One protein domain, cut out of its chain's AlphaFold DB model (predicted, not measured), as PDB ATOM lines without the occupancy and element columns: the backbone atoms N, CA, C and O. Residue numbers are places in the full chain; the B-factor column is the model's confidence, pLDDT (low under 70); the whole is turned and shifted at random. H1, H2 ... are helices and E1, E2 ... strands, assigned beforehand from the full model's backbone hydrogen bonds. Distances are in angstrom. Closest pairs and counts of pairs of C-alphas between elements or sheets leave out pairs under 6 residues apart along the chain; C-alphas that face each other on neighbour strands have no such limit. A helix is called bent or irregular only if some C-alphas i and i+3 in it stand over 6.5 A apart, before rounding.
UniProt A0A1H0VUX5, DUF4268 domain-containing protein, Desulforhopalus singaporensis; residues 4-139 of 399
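What this domain is: This is residues 4 to 139 of the 399 residues of the protein "DUF4268 domain-containing protein" of Desulforhopalus singaporensis (UniProt A0A1H0VUX5). One twisted sheet of five strands makes a wall with helices over one face and no named helix over the other; the long H4 runs along the strands over E2 and E3, and the short H2 runs along E5. H1 crosses H4 at residues 118 to 127 of H4, and H3 packs on residues 131 to 136 of H4. The printed part has 136 residues, with four named helices and five named strands in the order H1 E1 E2 E3 H2 H3 E4 E5 H4. The sheet's order is E1 E2 E3 E5 E4, all antiparallel, and the class is mixed, helices and strands. The whole is compact, with a radius of gyration of the C-alphas of 14.5 A, and rounded, spanning 39 by 30 by 26 A.

How they stand to each other: H1, residues 4 to 21, touches H4, residues 118 to 139, at a steep tilt of 63 degrees, the same way; their closest C-alphas are those of Phe 14 and Ser 122, 4.9 A apart. E1, residues 36 to 43, E2, residues 46 to 52, and E3, residues 57 to 63, form a meander, each strand the antiparallel neighbour of the one before; N 39 and O 48 are 2.9 A apart, N 49 and O 60 2.8 A. H2, residues 69 to 77, and H3, residues 80 to 87, meet only through their link. E4, residues 91 to 96, and E5, residues 101 to 106, are a hairpin, with N 94 and O 103 2.9 A apart. E5 is also the antiparallel neighbour of E3, with N 61 and O 104 2.8 A apart. E3, H2 H3 and E4 make a split strand-helix-strand unit, two strands running the same way with E5 between them, and its crossover is right-handed. The domain has two layers, the sheet and the helices H1, H2, H3 and H4 on one face of it; H2 and H4 lie on the same face, at heights over the sheet of 8.7 A and 8.4 A. H4 touches H3 at a steep tilt of 45 degrees, opposite ways; the closest C-alphas are those of Phe 87 and Ala 135, 5.3 A apart. Every O i to N i+4 pair is within hydrogen-bond range in H2 and H3, against 13 of 14 in H1 and 16 of 18 in H4.

Where its parts are: H1 begins with C-alpha 4 at (92.740, 76.259, 83.955) and is 25.4 A long. E1, E2 and E3 are 18.5 A, 19.1 A and 18.9 A long; H2 is 12.1 A, H3 10.3 A, E4 15.9 A and E5 16.5 A. H4, 31.6 A long, ends with C-alpha 139 at (114.232, 63.818, 109.329); it has a kink of 31 degrees near residue 133 and is irregular, C-alphas 135 and 138 being 7.5 A apart.

The domain as a whole: The C-alphas farthest apart are those of Asp 67 and His 116, 42.5 A. The printed part has no cut; the links H1 to E1 and E5 to H4 are long. No printed residue is under 70 in pLDDT.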
ATOM      1  N   GLU A   4      92.199  77.603  84.163       90.69
ATOM      2  CA  GLU A   4      92.740  76.259  83.955       90.69
ATOM      3  C   GLU A   4      93.882  76.255  82.926       90.69
ATOM      4  O   GLU A   4      94.925  75.639  83.165       90.69
ATOM      5  N   GLN A   5      93.719  76.974  81.812       90.56
ATOM      6  CA  GLN A   5      94.751  77.111  80.782       90.56
ATOM      7  C   GLN A   5      96.000  77.811  81.327       90.56
ATOM      8  O   GLN A   5      97.108  77.366  81.045       90.56
ATOM      9  N   GLU A   6      95.835  78.852  82.147       90.19
ATOM     10  CA  GLU A   6      96.947  79.574  82.786       90.19
ATOM     11  C   GLU A   6      97.760  78.661  83.705       90.19
ATOM     12  O   GLU A   6      98.984  78.608  83.611       90.19
ATOM     13  N   LYS A   7      97.086  77.877  84.559       93.94
ATOM     14  CA  LYS A   7      97.757  76.900  85.432       93.94
ATOM     15  C   LYS A   7      98.504  75.853  84.617       93.94
ATOM     16  O   LYS A   7      99.636  75.515  84.947       93.94
ATOM     17  N   ARG A   8      97.878  75.322  83.562       94.75
ATOM     18  CA  ARG A   8      98.503  74.309  82.704       94.75
ATOM     19  C   ARG A   8      99.721  74.867  81.971       94.75
ATOM     20  O   ARG A   8     100.726  74.169  81.879       94.75
ATOM     21  N   PHE A   9      99.635  76.099  81.476       94.75
ATOM     22  CA  PHE A   9     100.749  76.788  80.835       94.75
ATOM     23  C   PHE A   9     101.911  76.987  81.810       94.75
ATOM     24  O   PHE A   9     103.017  76.538  81.519       94.75
ATOM     25  N   PHE A  10     101.640  77.548  82.994       96.19
ATOM     26  CA  PHE A  10     102.647  77.720  84.041       96.19
ATOM     27  C   PHE A  10     103.322  76.392  84.404       96.19
ATOM     28  O   PHE A  10     104.542  76.297  84.371       96.19
ATOM     29  N   TRP A  11     102.548  75.340  84.696       97.88
ATOM     30  CA  TRP A  11     103.117  74.059  85.124       97.88
ATOM     31  C   TRP A  11     103.911  73.339  84.039       97.88
ATOM     32  O   TRP A  11     104.820  72.580  84.367       97.88
ATOM     33  N   LYS A  12     103.589  73.578  82.764       97.38
ATOM     34  CA  LYS A  12     104.400  73.085  81.651       97.38
ATOM     35  C   LYS A  12     105.777  73.749  81.670       97.38
ATOM     36  O   LYS A  12     106.768  73.043  81.786       97.38
ATOM     37  N   GLN A  13     105.808  75.082  81.674       96.94
ATOM     38  CA  GLN A  13     107.056  75.854  81.735       96.94
ATOM     39  C   GLN A  13     107.879  75.507  82.981       96.94
ATOM     40  O   GLN A  13     109.083  75.286  82.901       96.94
ATOM     41  N   PHE A  14     107.209  75.384  84.128       98.12
ATOM     42  CA  PHE A  14     107.849  74.992  85.372       98.12
ATOM     43  C   PHE A  14     108.530  73.630  85.271       98.12
ATOM     44  O   PHE A  14     109.694  73.522  85.636       98.12
ATOM     45  N   LEU A  15     107.838  72.593  84.785       98.31
ATOM     46  CA  LEU A  15     108.428  71.257  84.681       98.31
ATOM     47  C   LEU A  15     109.568  71.202  83.662       98.31
ATOM     48  O   LEU A  15     110.528  70.472  83.903       98.31
ATOM     49  N   ASP A  16     109.484  71.972  82.574       97.50
ATOM     50  CA  ASP A  16     110.552  72.055  81.573       97.50
ATOM     51  C   ASP A  16     111.851  72.589  82.203       97.50
ATOM     52  O   ASP A  16     112.918  72.015  81.987       97.50
ATOM     53  N   VAL A  17     111.761  73.625  83.047       97.12
ATOM     54  CA  VAL A  17     112.908  74.170  83.798       97.12
ATOM     55  C   VAL A  17     113.323  73.235  84.934       97.12
ATOM     56  O   VAL A  17     114.492  72.880  85.061       97.12
ATOM     57  N   ALA A  18     112.374  72.798  85.760       97.69
ATOM     58  CA  ALA A  18     112.660  72.076  86.992       97.69
ATOM     59  C   ALA A  18     113.348  70.727  86.742       97.69
ATOM     60  O   ALA A  18     114.251  70.372  87.492       97.69
ATOM     61  N   LYS A  19     112.988  70.014  85.664       97.75
ATOM     62  CA  LYS A  19     113.641  68.753  85.264       97.75
ATOM     63  C   LYS A  19     115.068  68.931  84.747       97.75
ATOM     64  O   LYS A  19     115.817  67.961  84.721       97.75
ATOM     65  N   GLN A  20     115.436  70.139  84.323       95.69
ATOM     66  CA  GLN A  20     116.818  70.484  83.972       95.69
ATOM     67  C   GLN A  20     117.619  70.914  85.208       95.69
ATOM     68  O   GLN A  20     118.842  70.849  85.200       95.69
ATOM     69  N   THR A  21     116.936  71.374  86.262       90.44
ATOM     70  CA  THR A  21     117.554  71.860  87.503       90.44
ATOM     71  C   THR A  21     117.756  70.756  88.540       90.44
ATOM     72  O   THR A  21     118.741  70.786  89.270       90.44
ATOM     73  N   THR A  22     116.832  69.796  88.654       93.81
ATOM     74  CA  THR A  22     116.892  68.736  89.671       93.81
ATOM     75  C   THR A  22     116.102  67.493  89.261       93.81
ATOM     76  O   THR A  22     115.043  67.579  88.632       93.81
ATOM     77  N   ASP A  23     116.566  66.324  89.701       96.00
ATOM     78  CA  ASP A  23     115.912  65.047  89.409       96.00
ATOM     79  C   ASP A  23     114.628  64.797  90.210       96.00
ATOM     80  O   ASP A  23     113.844  63.901  89.884       96.00
ATOM     81  N   LEU A  24     114.344  65.630  91.216       96.31
ATOM     82  CA  LEU A  24     113.143  65.506  92.049       96.31
ATOM     83  C   LEU A  24     111.837  65.553  91.232       96.31
ATOM     84  O   LEU A  24     110.833  64.974  91.648       96.31
ATOM     85  N   TYR A  25     111.839  66.201  90.062       97.62
ATOM     86  CA  TYR A  25     110.650  66.346  89.214       97.62
ATOM     87  C   TYR A  25     110.577  65.385  88.028       97.62
ATOM     88  O   TYR A  25     109.609  65.480  87.269       97.62
ATOM     89  N   GLN A  26     111.532  64.463  87.825       95.69
ATOM     90  CA  GLN A  26     111.561  63.640  86.597       95.69
ATOM     91  C   GLN A  26     110.239  62.898  86.357       95.69
ATOM     92  O   GLN A  26     109.707  62.893  85.243       95.69
ATOM     93  N   ASN A  27     109.652  62.384  87.440       95.00
ATOM     94  CA  ASN A  27     108.406  61.618  87.430       95.00
ATOM     95  C   ASN A  27     107.155  62.462  87.735       95.00
ATOM     96  O   ASN A  27     106.058  61.924  87.892       95.00
ATOM     97  N   SER A  28     107.290  63.785  87.843       95.38
ATOM     98  CA  SER A  28     106.161  64.676  88.099       95.38
ATOM     99  C   SER A  28     105.341  64.915  86.830       95.38
ATOM    100  O   SER A  28     105.873  65.092  85.730       95.38
ATOM    101  N   ALA A  29     104.020  64.970  87.004       93.69
ATOM    102  CA  ALA A  29     103.058  65.221  85.938       93.69
ATOM    103  C   ALA A  29     102.073  66.331  86.327       93.69
ATOM    104  O   ALA A  29     101.682  66.465  87.492       93.69
ATOM    105  N   ILE A  30     101.639  67.105  85.331       95.06
ATOM    106  CA  ILE A  30     100.661  68.183  85.510       95.06
ATOM    107  C   ILE A  30      99.293  67.571  85.820       95.06
ATOM    108  O   ILE A  30      98.758  66.787  85.037       95.06
ATOM    109  N   ARG A  31      98.695  67.964  86.947       91.69
ATOM    110  CA  ARG A  31      97.350  67.529  87.347       91.69
ATOM    111  C   ARG A  31      96.310  68.597  87.015       91.69
ATOM    112  O   ARG A  31      96.531  69.786  87.246       91.69
ATOM    113  N   LYS A  32      95.145  68.166  86.521       90.12
ATOM    114  CA  LYS A  32      94.040  69.066  86.159       90.12
ATOM    115  C   LYS A  32      93.602  69.902  87.367       90.12
ATOM    116  O   LYS A  32      93.387  69.369  88.455       90.12
ATOM    117  N   ASN A  33      93.464  71.212  87.164       86.81
ATOM    118  CA  ASN A  33      92.954  72.173  88.148       86.81
ATOM    119  C   ASN A  33      93.703  72.249  89.489       86.81
ATOM    120  O   ASN A  33      93.186  72.818  90.453       86.81
ATOM    121  N   LYS A  34      94.943  71.753  89.560       93.50
ATOM    122  CA  LYS A  34      95.780  71.896  90.755       93.50
ATOM    123  C   LYS A  34      96.653  73.145  90.676       93.50
ATOM    124  O   LYS A  34      97.125  73.550  89.619       93.50
ATOM    125  N   HIS A  35      96.838  73.770  91.832       95.69
ATOM    126  CA  HIS A  35      97.731  74.912  92.030       95.69
ATOM    127  C   HIS A  35      99.082  74.453  92.595       95.69
ATOM    128  O   HIS A  35      99.795  75.246  93.198       95.69
ATOM    129  N   TYR A  36      99.410  73.170  92.427       97.00
ATOM    130  CA  TYR A  36     100.624  72.561  92.938       97.00
ATOM    131  C   TYR A  36     101.076  71.370  92.086       97.00
ATOM    132  O   TYR A  36     100.259  70.749  91.394       97.00
ATOM    133  N   ILE A  37     102.352  71.008  92.222       97.56
ATOM    134  CA  ILE A  37     102.933  69.738  91.778       97.56
ATOM    135  C   ILE A  37     103.502  69.004  92.986       97.56
ATOM    136  O   ILE A  37     104.256  69.579  93.765       97.56
ATOM    137  N   HIS A  38     103.144  67.727  93.121       95.50
ATOM    138  CA  HIS A  38     103.689  66.863  94.162       95.50
ATOM    139  C   HIS A  38     104.965  66.162  93.695       95.50
ATOM    140  O   HIS A  38     105.061  65.724  92.543       95.50
ATOM    141  N   ILE A  39     105.874  65.972  94.643       95.31
ATOM    142  CA  ILE A  39     106.995  65.042  94.563       95.31
ATOM    143  C   ILE A  39     106.788  64.004  95.667       95.31
ATOM    144  O   ILE A  39     106.539  64.342  96.829       95.31
ATOM    145  N   SER A  40     106.828  62.731  95.283       91.25
ATOM    146  CA  SER A  40     106.651  61.622  96.218       91.25
ATOM    147  C   SER A  40     107.864  61.505  97.134       91.25
ATOM    148  O   SER A  40     108.994  61.574  96.664       91.25
ATOM    149  N   THR A  41     107.630  61.257  98.422       91.81
ATOM    150  CA  THR A  41     108.684  60.812  99.353       91.81
ATOM    151  C   THR A  41     108.833  59.290  99.377       91.81
ATOM    152  O   THR A  41     109.662  58.756 100.101       91.81
ATOM    153  N   GLY A  42     107.986  58.575  98.626       90.31
ATOM    154  CA  GLY A  42     107.871  57.124  98.714       90.31
ATOM    155  C   GLY A  42     107.071  56.636  99.926       90.31
ATOM    156  O   GLY A  42     106.950  55.428 100.109       90.31
ATOM    157  N   MET A  43     106.506  57.545 100.727       90.69
ATOM    158  CA  MET A  43     105.671  57.233 101.884       90.69
ATOM    159  C   MET A  43     104.231  57.700 101.678       90.69
ATOM    160  O   MET A  43     103.968  58.805 101.195       90.69
ATOM    161  N   ALA A  44     103.277  56.853 102.067       92.00
ATOM    162  CA  ALA A  44     101.863  57.194 102.002       92.00
ATOM    163  C   ALA A  44     101.564  58.411 102.893       92.00
ATOM    164  O   ALA A  44     102.052  58.503 104.017       92.00
ATOM    165  N   GLY A  45     100.778  59.356 102.372       93.25
ATOM    166  CA  GLY A  45     100.389  60.559 103.110       93.25
ATOM    167  C   GLY A  45     101.504  61.590 103.314       93.25
ATOM    168  O   GLY A  45     101.265  62.575 103.996       93.25
ATOM    169  N   LEU A  46     102.692  61.417 102.725       95.44
ATOM    170  CA  LEU A  46     103.814  62.342 102.891       95.44
ATOM    171  C   LEU A  46     104.392  62.751 101.535       95.44
ATOM    172  O   LEU A  46     104.859  61.921 100.754       95.44
ATOM    173  N   TYR A  47     104.357  64.042 101.227       95.81
ATOM    174  CA  TYR A  47     104.776  64.548  99.920       95.81
ATOM    175  C   TYR A  47     105.372  65.944 100.024       95.81
ATOM    176  O   TYR A  47     104.894  66.784 100.787       95.81
ATOM    177  N   TYR A  48     106.379  66.209  99.194       97.31
ATOM    178  CA  TYR A  48     106.754  67.582  98.885       97.31
ATOM    179  C   TYR A  48     105.758  68.141  97.870       97.31
ATOM    180  O   TYR A  48     105.235  67.418  97.016       97.31
ATOM    181  N   SER A  49     105.492  69.435  97.952       97.69
ATOM    182  CA  SER A  49     104.587  70.138  97.060       97.69
ATOM    183  C   SER A  49     105.164  71.499  96.704       97.69
ATOM    184  O   SER A  49     105.429  72.329  97.571       97.69
ATOM    185  N   THR A  50     105.329  71.749  95.410       98.25
ATOM    186  CA  THR A  50     105.592  73.094  94.897       98.25
ATOM    187  C   THR A  50     104.270  73.725  94.557       98.25
ATOM    188  O   THR A  50     103.540  73.209  93.713       98.25
ATOM    189  N   THR A  51     103.961  74.835  95.213       98.19
ATOM    190  CA  THR A  51     102.657  75.482  95.141       98.19
ATOM    191  C   THR A  51     102.786  76.847  94.483       98.19
ATOM    192  O   THR A  51     103.643  77.640  94.856       98.19
ATOM    193  N   CYS A  52     101.918  77.129  93.511       97.69
ATOM    194  CA  CYS A  52     101.877  78.391  92.779       97.69
ATOM    195  C   CYS A  52     100.428  78.892  92.675       97.69
ATOM    196  O   CYS A  52      99.575  78.331  91.972       97.69
ATOM    197  N   LYS A  53     100.128  79.962  93.416       96.19
ATOM    198  CA  LYS A  53      98.875  80.719  93.322       96.19
ATOM    199  C   LYS A  53      99.031  81.859  92.307       96.19
ATOM    200  O   LYS A  53      99.937  81.848  91.487       96.19
ATOM    201  N   LEU A  54      98.079  82.800  92.285       94.12
ATOM    202  CA  LEU A  54      98.072  83.893  91.308       94.12
ATOM    203  C   LEU A  54      99.294  84.797  91.484       94.12
ATOM    204  O   LEU A  54     100.019  85.018  90.523       94.12
ATOM    205  N   ASN A  55      99.542  85.218  92.728       89.56
ATOM    206  CA  ASN A  55     100.525  86.249  93.072       89.56
ATOM    207  C   ASN A  55     101.573  85.780  94.090       89.56
ATOM    208  O   ASN A  55     102.398  86.567  94.531       89.56
ATOM    209  N   GLU A  56     101.525  84.517  94.508       94.12
ATOM    210  CA  GLU A  56     102.504  83.963  95.439       94.12
ATOM    211  C   GLU A  56     102.777  82.493  95.140       94.12
ATOM    212  O   GLU A  56     101.904  81.776  94.635       94.12
ATOM    213  N   SER A  57     103.977  82.051  95.498       97.69
ATOM    214  CA  SER A  57     104.426  80.669  95.352       97.69
ATOM    215  C   SER A  57     105.297  80.259  96.533       97.69
ATOM    216  O   SER A  57     105.945  81.097  97.151       97.69
ATOM    217  N   TRP A  58     105.324  78.974  96.860       98.19
ATOM    218  CA  TRP A  58     106.180  78.426  97.913       98.19
ATOM    219  C   TRP A  58     106.397  76.928  97.698       98.19
ATOM    220  O   TRP A  58     105.769  76.305  96.837       98.19
ATOM    221  N   VAL A  59     107.280  76.345  98.504       98.38
ATOM    222  CA  VAL A  59     107.464  74.894  98.593       98.38
ATOM    223  C   VAL A  59     107.029  74.437  99.982       98.38
ATOM    224  O   VAL A  59     107.189  75.168 100.959       98.38
ATOM    225  N   GLU A  60     106.428  73.257 100.079       98.19
ATOM    226  CA  GLU A  60     105.998  72.682 101.350       98.19
ATOM    227  C   GLU A  60     106.231  71.173 101.416       98.19
ATOM    228  O   GLU A  60     106.231  70.494 100.393       98.19
ATOM    229  N   VAL A  61     106.405  70.651 102.627       97.88
ATOM    230  CA  VAL A  61     106.185  69.241 102.957       97.88
ATOM    231  C   VAL A  61     104.810  69.163 103.590       97.88
ATOM    232  O   VAL A  61     104.528  69.870 104.559       97.88
ATOM    233  N   CYS A  62     103.951  68.320 103.029       97.12
ATOM    234  CA  CYS A  62     102.630  68.050 103.561       97.12
ATOM    235  C   CYS A  62     102.621  66.666 104.209       97.12
ATOM    236  O   CYS A  62     102.973  65.674 103.565       97.12
ATOM    237  N   ILE A  63     102.199  66.629 105.469       96.94
ATOM    238  CA  ILE A  63     102.050  65.430 106.283       96.94
ATOM    239  C   ILE A  63     100.549  65.223 106.471       96.94
ATOM    240  O   ILE A  63      99.881  66.010 107.136       96.94
ATOM    241  N   GLN A  64     100.009  64.207 105.813       95.25
ATOM    242  CA  GLN A  64      98.595  63.845 105.816       95.25
ATOM    243  C   GLN A  64      98.463  62.321 105.905       95.25
ATOM    244  O   GLN A  64      97.981  61.639 104.995       95.25
ATOM    245  N   ARG A  65      98.990  61.789 107.001       91.12
ATOM    246  CA  ARG A  65      98.954  60.385 107.405       91.12
ATOM    247  C   ARG A  65      97.792  60.166 108.376       91.12
ATOM    248  O   ARG A  65      97.451  61.068 109.139       91.12
ATOM    249  N   LYS A  66      97.166  58.988 108.312       86.50
ATOM    250  CA  LYS A  66      95.935  58.695 109.066       86.50
ATOM    251  C   LYS A  66      96.139  58.732 110.581       86.50
ATOM    252  O   LYS A  66      95.275  59.251 111.276       86.50
ATOM    253  N   ASP A  67      97.280  58.221 111.044       87.88
ATOM    254  CA  ASP A  67      97.440  57.843 112.452       87.88
ATOM    255  C   ASP A  67      98.512  58.670 113.187       87.88
ATOM    256  O   ASP A  67      98.401  58.880 114.386       87.88
ATOM    257  N   ASP A  68      99.518  59.192 112.479       92.75
ATOM    258  CA  ASP A  68     100.760  59.725 113.070       92.75
ATOM    259  C   ASP A  68     101.200  61.081 112.470       92.75
ATOM    260  O   ASP A  68     102.373  61.448 112.520       92.75
ATOM    261  N   SER A  69     100.280  61.857 111.874       94.38
ATOM    262  CA  SER A  69     100.636  63.151 111.257       94.38
ATOM    263  C   SER A  69     101.212  64.167 112.243       94.38
ATOM    264  O   SER A  69     102.130  64.904 111.884       94.38
ATOM    265  N   GLU A  70     100.631  64.256 113.440       94.75
ATOM    266  CA  GLU A  70     101.053  65.211 114.471       94.75
ATOM    267  C   GLU A  70     102.357  64.768 115.133       94.75
ATOM    268  O   GLU A  70     103.274  65.576 115.236       94.75
ATOM    269  N   GLU A  71     102.482  63.480 115.467       94.94
ATOM    270  CA  GLU A  71     103.705  62.901 116.035       94.94
ATOM    271  C   GLU A  71     104.905  63.116 115.106       94.94
ATOM    272  O   GLU A  71     105.912  63.693 115.516       94.94
ATOM    273  N   LEU A  72     104.766  62.770 113.819       95.38
ATOM    274  CA  LEU A  72     105.830  62.986 112.842       95.38
ATOM    275  C   LEU A  72     106.165  64.476 112.673       95.38
ATOM    276  O   LEU A  72     107.328  64.851 112.518       95.38
ATOM    277  N   TYR A  73     105.154  65.343 112.667       96.75
ATOM    278  CA  TYR A  73     105.382  66.779 112.574       96.75
ATOM    279  C   TYR A  73     106.162  67.309 113.781       96.75
ATOM    280  O   TYR A  73     107.114  68.069 113.592       96.75
ATOM    281  N   ASP A  74     105.789  66.902 114.993       96.19
ATOM    282  CA  ASP A  74     106.452  67.323 116.222       96.19
ATOM    283  C   ASP A  74     107.882  66.781 116.306       96.19
ATOM    284  O   ASP A  74     108.792  67.524 116.684       96.19
ATOM    285  N   ASP A  75     108.115  65.543 115.865       96.69
ATOM    286  CA  ASP A  75     109.452  64.960 115.748       96.69
ATOM    287  C   ASP A  75     110.346  65.773 114.800       96.69
ATOM    288  O   ASP A  75     111.458  66.155 115.172       96.69
ATOM    289  N   ILE A  76     109.852  66.137 113.609       97.38
ATOM    290  CA  ILE A  76     110.598  67.003 112.680       97.38
ATOM    291  C   ILE A  76     110.816  68.393 113.300       97.38
ATOM    292  O   ILE A  76     111.893  68.982 113.171       97.38
ATOM    293  N   LYS A  77     109.813  68.927 114.004       97.25
ATOM    294  CA  LYS A  77     109.860  70.258 114.618       97.25
ATOM    295  C   LYS A  77     110.890  70.366 115.744       97.25
ATOM    296  O   LYS A  77     111.452  71.445 115.925       97.25
ATOM    297  N   ARG A  78     111.248  69.271 116.432       97.06
ATOM    298  CA  ARG A  78     112.390  69.254 117.376       97.06
ATOM    299  C   ARG A  78     113.712  69.657 116.712       97.06
ATOM    300  O   ARG A  78     114.608  70.156 117.388       97.06
ATOM    301  N   HIS A  79     113.823  69.504 115.393       96.50
ATOM    302  CA  HIS A  79     114.988  69.899 114.604       96.50
ATOM    303  C   HIS A  79     114.817  71.248 113.884       96.50
ATOM    304  O   HIS A  79     115.641  71.581 113.032       96.50
ATOM    305  N   GLN A  80     113.791  72.044 114.221       94.44
ATOM    306  CA  GLN A  80     113.438  73.286 113.521       94.44
ATOM    307  C   GLN A  80     114.641  74.209 113.283       94.44
ATOM    308  O   GLN A  80     114.892  74.587 112.143       94.44
ATOM    309  N   GLN A  81     115.409  74.539 114.325       82.06
ATOM    310  CA  GLN A  81     116.545  75.460 114.200       82.06
ATOM    311  C   GLN A  81     117.624  74.931 113.248       82.06
ATOM    312  O   GLN A  81     118.163  75.683 112.440       82.06
ATOM    313  N   ILE A  82     117.915  73.627 113.304       88.50
ATOM    314  CA  ILE A  82     118.910  72.981 112.438       88.50
ATOM    315  C   ILE A  82     118.422  72.992 110.986       88.50
ATOM    316  O   ILE A  82     119.182  73.331 110.077       88.50
ATOM    317  N   ILE A  83     117.146  72.661 110.771       95.38
ATOM    318  CA  ILE A  83     116.511  72.655 109.450       95.38
ATOM    319  C   ILE A  83     116.520  74.063 108.848       95.38
ATOM    320  O   ILE A  83     116.962  74.232 107.714       95.38
ATOM    321  N   GLU A  84     116.062  75.073 109.589       91.12
ATOM    322  CA  GLU A  84     115.999  76.465 109.127       91.12
ATOM    323  C   GLU A  84     117.395  77.028 108.844       91.12
ATOM    324  O   GLU A  84     117.606  77.679 107.818       91.12
ATOM    325  N   HIS A  85     118.383  76.702 109.683       78.88
ATOM    326  CA  HIS A  85     119.778  77.073 109.453       78.88
ATOM    327  C   HIS A  85     120.335  76.444 108.164       78.88
ATOM    328  O   HIS A  85     120.881  77.150 107.302       78.88
ATOM    329  N   LYS A  86     120.145  75.126 107.994       83.81
ATOM    330  CA  LYS A  86     120.586  74.379 106.807       83.81
ATOM    331  C   LYS A  86     119.900  74.901 105.545       83.81
ATOM    332  O   LYS A  86     120.569  75.186 104.553       83.81
ATOM    333  N   PHE A  87     118.589  75.121 105.602       93.38
ATOM    334  CA  PHE A  87     117.812  75.670 104.498       93.38
ATOM    335  C   PHE A  87     118.224  77.112 104.152       93.38
ATOM    336  O   PHE A  87     118.373  77.459 102.975       93.38
ATOM    337  N   GLY A  88     118.501  77.934 105.167       81.94
ATOM    338  CA  GLY A  88     118.969  79.315 105.041       81.94
ATOM    339  C   GLY A  88     117.901  80.396 105.147       81.94
ATOM    340  O   GLY A  88     118.183  81.531 104.777       81.94
ATOM    341  N   GLU A  89     116.705  80.061 105.620       82.25
ATOM    342  CA  GLU A  89     115.637  81.014 105.932       82.25
ATOM    343  C   GLU A  89     114.657  80.397 106.949       82.25
ATOM    344  O   GLU A  89     114.583  79.167 107.048       82.25
ATOM    345  N   PRO A  90     113.886  81.221 107.682       87.38
ATOM    346  CA  PRO A  90     112.815  80.730 108.543       87.38
ATOM    347  C   PRO A  90     111.750  79.957 107.758       87.38
ATOM    348  O   PRO A  90     111.442  80.277 106.605       87.38
ATOM    349  N   LEU A  91     111.136  78.969 108.407       96.12
ATOM    350  CA  LEU A  91     110.047  78.182 107.843       96.12
ATOM    351  C   LEU A  91     108.725  78.504 108.544       96.12
ATOM    352  O   LEU A  91     108.667  78.984 109.674       96.12
ATOM    353  N   ARG A  92     107.620  78.233 107.854       96.94
ATOM    354  CA  ARG A  92     106.267  78.310 108.406       96.94
ATOM    355  C   ARG A  92     105.816  76.913 108.801       96.94
ATOM    356  O   ARG A  92     105.661  76.040 107.948       96.94
ATOM    357  N   TRP A  93     105.557  76.743 110.087       97.12
ATOM    358  CA  TRP A  93     105.169  75.485 110.712       97.12
ATOM    359  C   TRP A  93     103.681  75.542 111.047       97.12
ATOM    360  O   TRP A  93     103.261  76.364 111.861       97.12
ATOM    361  N   VAL A  94     102.868  74.723 110.379       96.44
ATOM    362  CA  VAL A  94     101.409  74.740 110.522       96.44
ATOM    363  C   VAL A  94     100.908  73.345 110.869       96.44
ATOM    364  O   VAL A  94     101.020  72.425 110.064       96.44
ATOM    365  N   ASN A  95     100.296  73.218 112.043       93.81
ATOM    366  CA  ASN A  95      99.542  72.037 112.447       93.81
ATOM    367  C   ASN A  95      98.038  72.348 112.297       93.81
ATOM    368  O   ASN A  95      97.512  73.220 112.988       93.81
ATOM    369  N   GLU A  96      97.356  71.678 111.363       89.56
ATOM    370  CA  GLU A  96      95.897  71.718 111.215       89.56
ATOM    371  C   GLU A  96      95.283  70.410 111.746       89.56
ATOM    372  O   GLU A  96      94.682  69.657 110.977       89.56
ATOM    373  N   GLY A  97      95.417  70.136 113.049       77.88
ATOM    374  CA  GLY A  97      94.978  68.877 113.675       77.88
ATOM    375  C   GLY A  97      93.545  68.454 113.328       77.88
ATOM    376  O   GLY A  97      93.298  67.306 112.964       77.88
ATOM    377  N   ALA A  98      92.606  69.406 113.244       79.81
ATOM    378  CA  ALA A  98      91.220  69.146 112.824       79.81
ATOM    379  C   ALA A  98      91.076  68.538 111.409       79.81
ATOM    380  O   ALA A  98      90.042  67.965 111.081       79.81
ATOM    381  N   LYS A  99      92.090  68.683 110.547       81.44
ATOM    382  CA  LYS A  99      92.130  68.141 109.179       81.44
ATOM    383  C   LYS A  99      93.097  66.964 109.036       81.44
ATOM    384  O   LYS A  99      93.339  66.552 107.900       81.44
ATOM    385  N   GLN A 100      93.677  66.484 110.144       86.50
ATOM    386  CA  GLN A 100      94.767  65.501 110.155       86.50
ATOM    387  C   GLN A 100      95.863  65.870 109.146       86.50
ATOM    388  O   GLN A 100      96.291  65.059 108.321       86.50
ATOM    389  N   ARG A 101      96.241  67.154 109.130       92.62
ATOM    390  CA  ARG A 101      97.184  67.694 108.155       92.62
ATOM    391  C   ARG A 101      98.156  68.650 108.819       92.62
ATOM    392  O   ARG A 101      97.755  69.692 109.326       92.62
ATOM    393  N   CYS A 102      99.437  68.347 108.701       96.94
ATOM    394  CA  CYS A 102     100.513  69.246 109.084       96.94
ATOM    395  C   CYS A 102     101.297  69.692 107.849       96.94
ATOM    396  O   CYS A 102     101.366  68.989 106.836       96.94
ATOM    397  N   LYS A 103     101.869  70.892 107.912       97.56
ATOM    398  CA  LYS A 103     102.654  71.484 106.834       97.56
ATOM    399  C   LYS A 103     103.886  72.176 107.378       97.56
ATOM    400  O   LYS A 103     103.808  72.953 108.328       97.56
ATOM    401  N   ILE A 104     104.995  71.967 106.688       98.25
ATOM    402  CA  ILE A 104     106.217  72.748 106.854       98.25
ATOM    403  C   ILE A 104     106.431  73.457 105.524       98.25
ATOM    404  O   ILE A 104     106.563  72.797 104.495       98.25
ATOM    405  N   MET A 105     106.387  74.785 105.512       98.25
ATOM    406  CA  MET A 105     106.370  75.578 104.282       98.25
ATOM    407  C   MET A 105     107.516  76.577 104.278       98.25
ATOM    408  O   MET A 105     107.816  77.193 105.297       98.25
ATOM    409  N   THR A 106     108.092  76.836 103.113       97.00
ATOM    410  CA  THR A 106     109.001  77.971 102.946       97.00
ATOM    411  C   THR A 106     108.245  79.292 103.098       97.00
ATOM    412  O   THR A 106     107.006  79.343 102.989       97.00
ATOM    413  N   CYS A 107     108.975  80.395 103.275       91.12
ATOM    414  CA  CYS A 107     108.404  81.721 103.044       91.12
ATOM    415  C   CYS A 107     107.797  81.799 101.631       91.12
ATOM    416  O   CYS A 107     108.278  81.143 100.698       91.12
ATOM    417  N   SER A 108     106.707  82.560 101.491       92.00
ATOM    418  CA  SER A 108     106.103  82.815 100.182       92.00
ATOM    419  C   SER A 108     107.028  83.717  99.364       92.00
ATOM    420  O   SER A 108     107.473  84.757  99.841       92.00
ATOM    421  N   VAL A 109     107.272  83.343  98.113       88.12
ATOM    422  CA  VAL A 109     107.798  84.240  97.084       88.12
ATOM    423  C   VAL A 109     106.616  85.078  96.583       88.12
ATOM    424  O   VAL A 109     105.612  84.476  96.189       88.12
ATOM    425  N   PRO A 110     106.685  86.425  96.558       88.81
ATOM    426  CA  PRO A 110     105.596  87.304  96.108       88.81
ATOM    427  C   PRO A 110     105.487  87.346  94.571       88.81
ATOM    428  O   PRO A 110     105.380  88.400  93.951       88.81
ATOM    429  N   ARG A 111     105.584  86.170  93.951       89.94
ATOM    430  CA  ARG A 111     105.518  85.909  92.516       89.94
ATOM    431  C   ARG A 111     104.685  84.647  92.331       89.94
ATOM    432  O   ARG A 111     104.876  83.662  93.047       89.94
ATOM    433  N   GLY A 112     103.739  84.666  91.404       92.69
ATOM    434  CA  GLY A 112     102.847  83.537  91.137       92.69
ATOM    435  C   GLY A 112     102.672  83.300  89.647       92.69
ATOM    436  O   GLY A 112     103.452  83.780  88.836       92.69
ATOM    437  N   ARG A 113     101.623  82.581  89.253       94.38
ATOM    438  CA  ARG A 113     101.361  82.291  87.832       94.38
ATOM    439  C   ARG A 113     101.064  83.539  86.986       94.38
ATOM    440  O   ARG A 113     101.049  83.421  85.769       94.38
ATOM    441  N   ALA A 114     100.779  84.686  87.611       90.00
ATOM    442  CA  ALA A 114     100.634  85.975  86.931       90.00
ATOM    443  C   ALA A 114     101.976  86.701  86.711       90.00
ATOM    444  O   ALA A 114     101.991  87.815  86.192       90.00
ATOM    445  N   ASP A 115     103.095  86.109  87.136       87.06
ATOM    446  CA  ASP A 115     104.423  86.678  86.935       87.06
ATOM    447  C   ASP A 115     104.804  86.685  85.447       87.06
ATOM    448  O   ASP A 115     104.530  85.734  84.715       87.06
ATOM    449  N   HIS A 116     105.434  87.772  85.004       84.94
ATOM    450  CA  HIS A 116     105.857  87.953  83.614       84.94
ATOM    451  C   HIS A 116     107.119  87.146  83.281       84.94
ATOM    452  O   HIS A 116     107.337  86.803  82.122       84.94
ATOM    453  N   ASP A 117     107.923  86.802  84.287       89.00
ATOM    454  CA  ASP A 117     109.121  85.977  84.178       89.00
ATOM    455  C   ASP A 117     108.874  84.598  84.822       89.00
ATOM    456  O   ASP A 117     109.328  84.258  85.919       89.00
ATOM    457  N   ILE A 118     108.108  83.771  84.109       93.56
ATOM    458  CA  ILE A 118     107.769  82.410  84.549       93.56
ATOM    459  C   ILE A 118     109.018  81.528  84.639       93.56
ATOM    460  O   ILE A 118     109.109  80.694  85.539       93.56
ATOM    461  N   THR A 119     109.986  81.703  83.738       90.88
ATOM    462  CA  THR A 119     111.226  80.916  83.711       90.88
ATOM    463  C   THR A 119     112.070  81.175  84.954       90.88
ATOM    464  O   THR A 119     112.469  80.222  85.628       90.88
ATOM    465  N   GLY A 120     112.296  82.443  85.312       82.38
ATOM    466  CA  GLY A 120     113.030  82.805  86.520       82.38
ATOM    467  C   GLY A 120     112.303  82.365  87.788       82.38
ATOM    468  O   GLY A 120     112.923  81.765  88.666       82.38
ATOM    469  N   LEU A 121     110.977  82.547  87.863       94.38
ATOM    470  CA  LEU A 121     110.184  82.002  88.972       94.38
ATOM    471  C   LEU A 121     110.314  80.472  89.071       94.38
ATOM    472  O   LEU A 121     110.452  79.930  90.166       94.38
ATOM    473  N   SER A 122     110.306  79.769  87.938       97.06
ATOM    474  CA  SER A 122     110.417  78.310  87.903       97.06
ATOM    475  C   SER A 122     111.765  77.821  88.419       97.06
ATOM    476  O   SER A 122     111.803  76.889  89.222       97.06
ATOM    477  N   ARG A 123     112.854  78.491  88.027       92.94
ATOM    478  CA  ARG A 123     114.204  78.209  88.528       92.94
ATOM    479  C   ARG A 123     114.297  78.437  90.037       92.94
ATOM    480  O   ARG A 123     114.721  77.535  90.755       92.94
ATOM    481  N   ILE A 124     113.788  79.574  90.526       91.38
ATOM    482  CA  ILE A 124     113.732  79.885  91.964       91.38
ATOM    483  C   ILE A 124     113.008  78.776  92.731       91.38
ATOM    484  O   ILE A 124     113.493  78.323  93.766       91.38
ATOM    485  N   LEU A 125     111.843  78.335  92.249       97.56
ATOM    486  CA  LEU A 125     111.064  77.295  92.920       97.56
ATOM    487  C   LEU A 125     111.761  75.931  92.881       97.56
ATOM    488  O   LEU A 125     111.762  75.246  93.899       97.56
ATOM    489  N   ALA A 126     112.381  75.549  91.762       97.19
ATOM    490  CA  ALA A 126     113.108  74.286  91.643       97.19
ATOM    491  C   ALA A 126     114.332  74.231  92.577       97.19
ATOM    492  O   ALA A 126     114.478  73.283  93.349       97.19
ATOM    493  N   GLU A 127     115.159  75.279  92.583       94.38
ATOM    494  CA  GLU A 127     116.313  75.402  93.485       94.38
ATOM    495  C   GLU A 127     115.884  75.434  94.955       94.38
ATOM    496  O   GLU A 127     116.514  74.823  95.822       94.38
ATOM    497  N   ARG A 128     114.787  76.138  95.255       96.31
ATOM    498  CA  ARG A 128     114.224  76.186  96.605       96.31
ATOM    499  C   ARG A 128     113.733  74.813  97.044       96.31
ATOM    500  O   ARG A 128     113.998  74.447  98.182       96.31
ATOM    501  N   THR A 129     113.084  74.046  96.166       97.62
ATOM    502  CA  THR A 129     112.691  72.662  96.458       97.62
ATOM    503  C   THR A 129     113.899  71.792  96.759       97.62
ATOM    504  O   THR A 129     113.858  71.071  97.746       97.62
ATOM    505  N   MET A 130     114.973  71.885  95.974       96.56
ATOM    506  CA  MET A 130     116.199  71.114  96.204       96.56
ATOM    507  C   MET A 130     116.810  71.425  97.578       96.56
ATOM    508  O   MET A 130     116.966  70.526  98.397       96.56
ATOM    509  N   ARG A 131     117.032  72.708  97.899       95.62
ATOM    510  CA  ARG A 131     117.555  73.107  99.222       95.62
ATOM    511  C   ARG A 131     116.639  72.685 100.369       95.62
ATOM    512  O   ARG A 131     117.110  72.318 101.442       95.62
ATOM    513  N   PHE A 132     115.328  72.779 100.163       97.19
ATOM    514  CA  PHE A 132     114.337  72.405 101.167       97.19
ATOM    515  C   PHE A 132     114.283  70.887 101.381       97.19
ATOM    516  O   PHE A 132     114.197  70.427 102.519       97.19
ATOM    517  N   TYR A 133     114.399  70.114 100.300       96.62
ATOM    518  CA  TYR A 133     114.563  68.667 100.334       96.62
ATOM    519  C   TYR A 133     115.819  68.296 101.124       96.62
ATOM    520  O   TYR A 133     115.707  67.606 102.132       96.62
ATOM    521  N   ASP A 134     116.982  68.845 100.766       93.94
ATOM    522  CA  ASP A 134     118.253  68.571 101.447       93.94
ATOM    523  C   ASP A 134     118.212  68.913 102.941       93.94
ATOM    524  O   ASP A 134     118.843  68.241 103.765       93.94
ATOM    525  N   ALA A 135     117.471  69.960 103.314       95.94
ATOM    526  CA  ALA A 135     117.328  70.383 104.700       95.94
ATOM    527  C   ALA A 135     116.447  69.439 105.532       95.94
ATOM    528  O   ALA A 135     116.798  69.146 106.673       95.94
ATOM    529  N   ILE A 136     115.326  68.962 104.977       96.00
ATOM    530  CA  ILE A 136     114.298  68.228 105.733       96.00
ATOM    531  C   ILE A 136     114.379  66.711 105.568       96.00
ATOM    532  O   ILE A 136     114.045  65.993 106.506       96.00
ATOM    533  N   HIS A 137     114.792  66.203 104.406       94.75
ATOM    534  CA  HIS A 137     114.542  64.814 104.014       94.75
ATOM    535  C   HIS A 137     115.087  63.779 105.005       94.75
ATOM    536  O   HIS A 137     114.424  62.786 105.278       94.75
ATOM    537  N   GLN A 138     116.253  64.047 105.599       94.00
ATOM    538  CA  GLN A 138     116.885  63.169 106.595       94.00
ATOM    539  C   GLN A 138     116.081  62.994 107.896       94.00
ATOM    540  O   GLN A 138     116.362  62.079 108.659       94.00
ATOM    541  N   TYR A 139     115.117  63.878 108.162       95.00
ATOM    542  CA  TYR A 139     114.232  63.818 109.329       95.00
ATOM    543  C   TYR A 139     112.893  63.150 109.012       95.00
ATOM    544  O   TYR A 139     112.049  63.007 109.892       95.00
TER     545      TYR A 139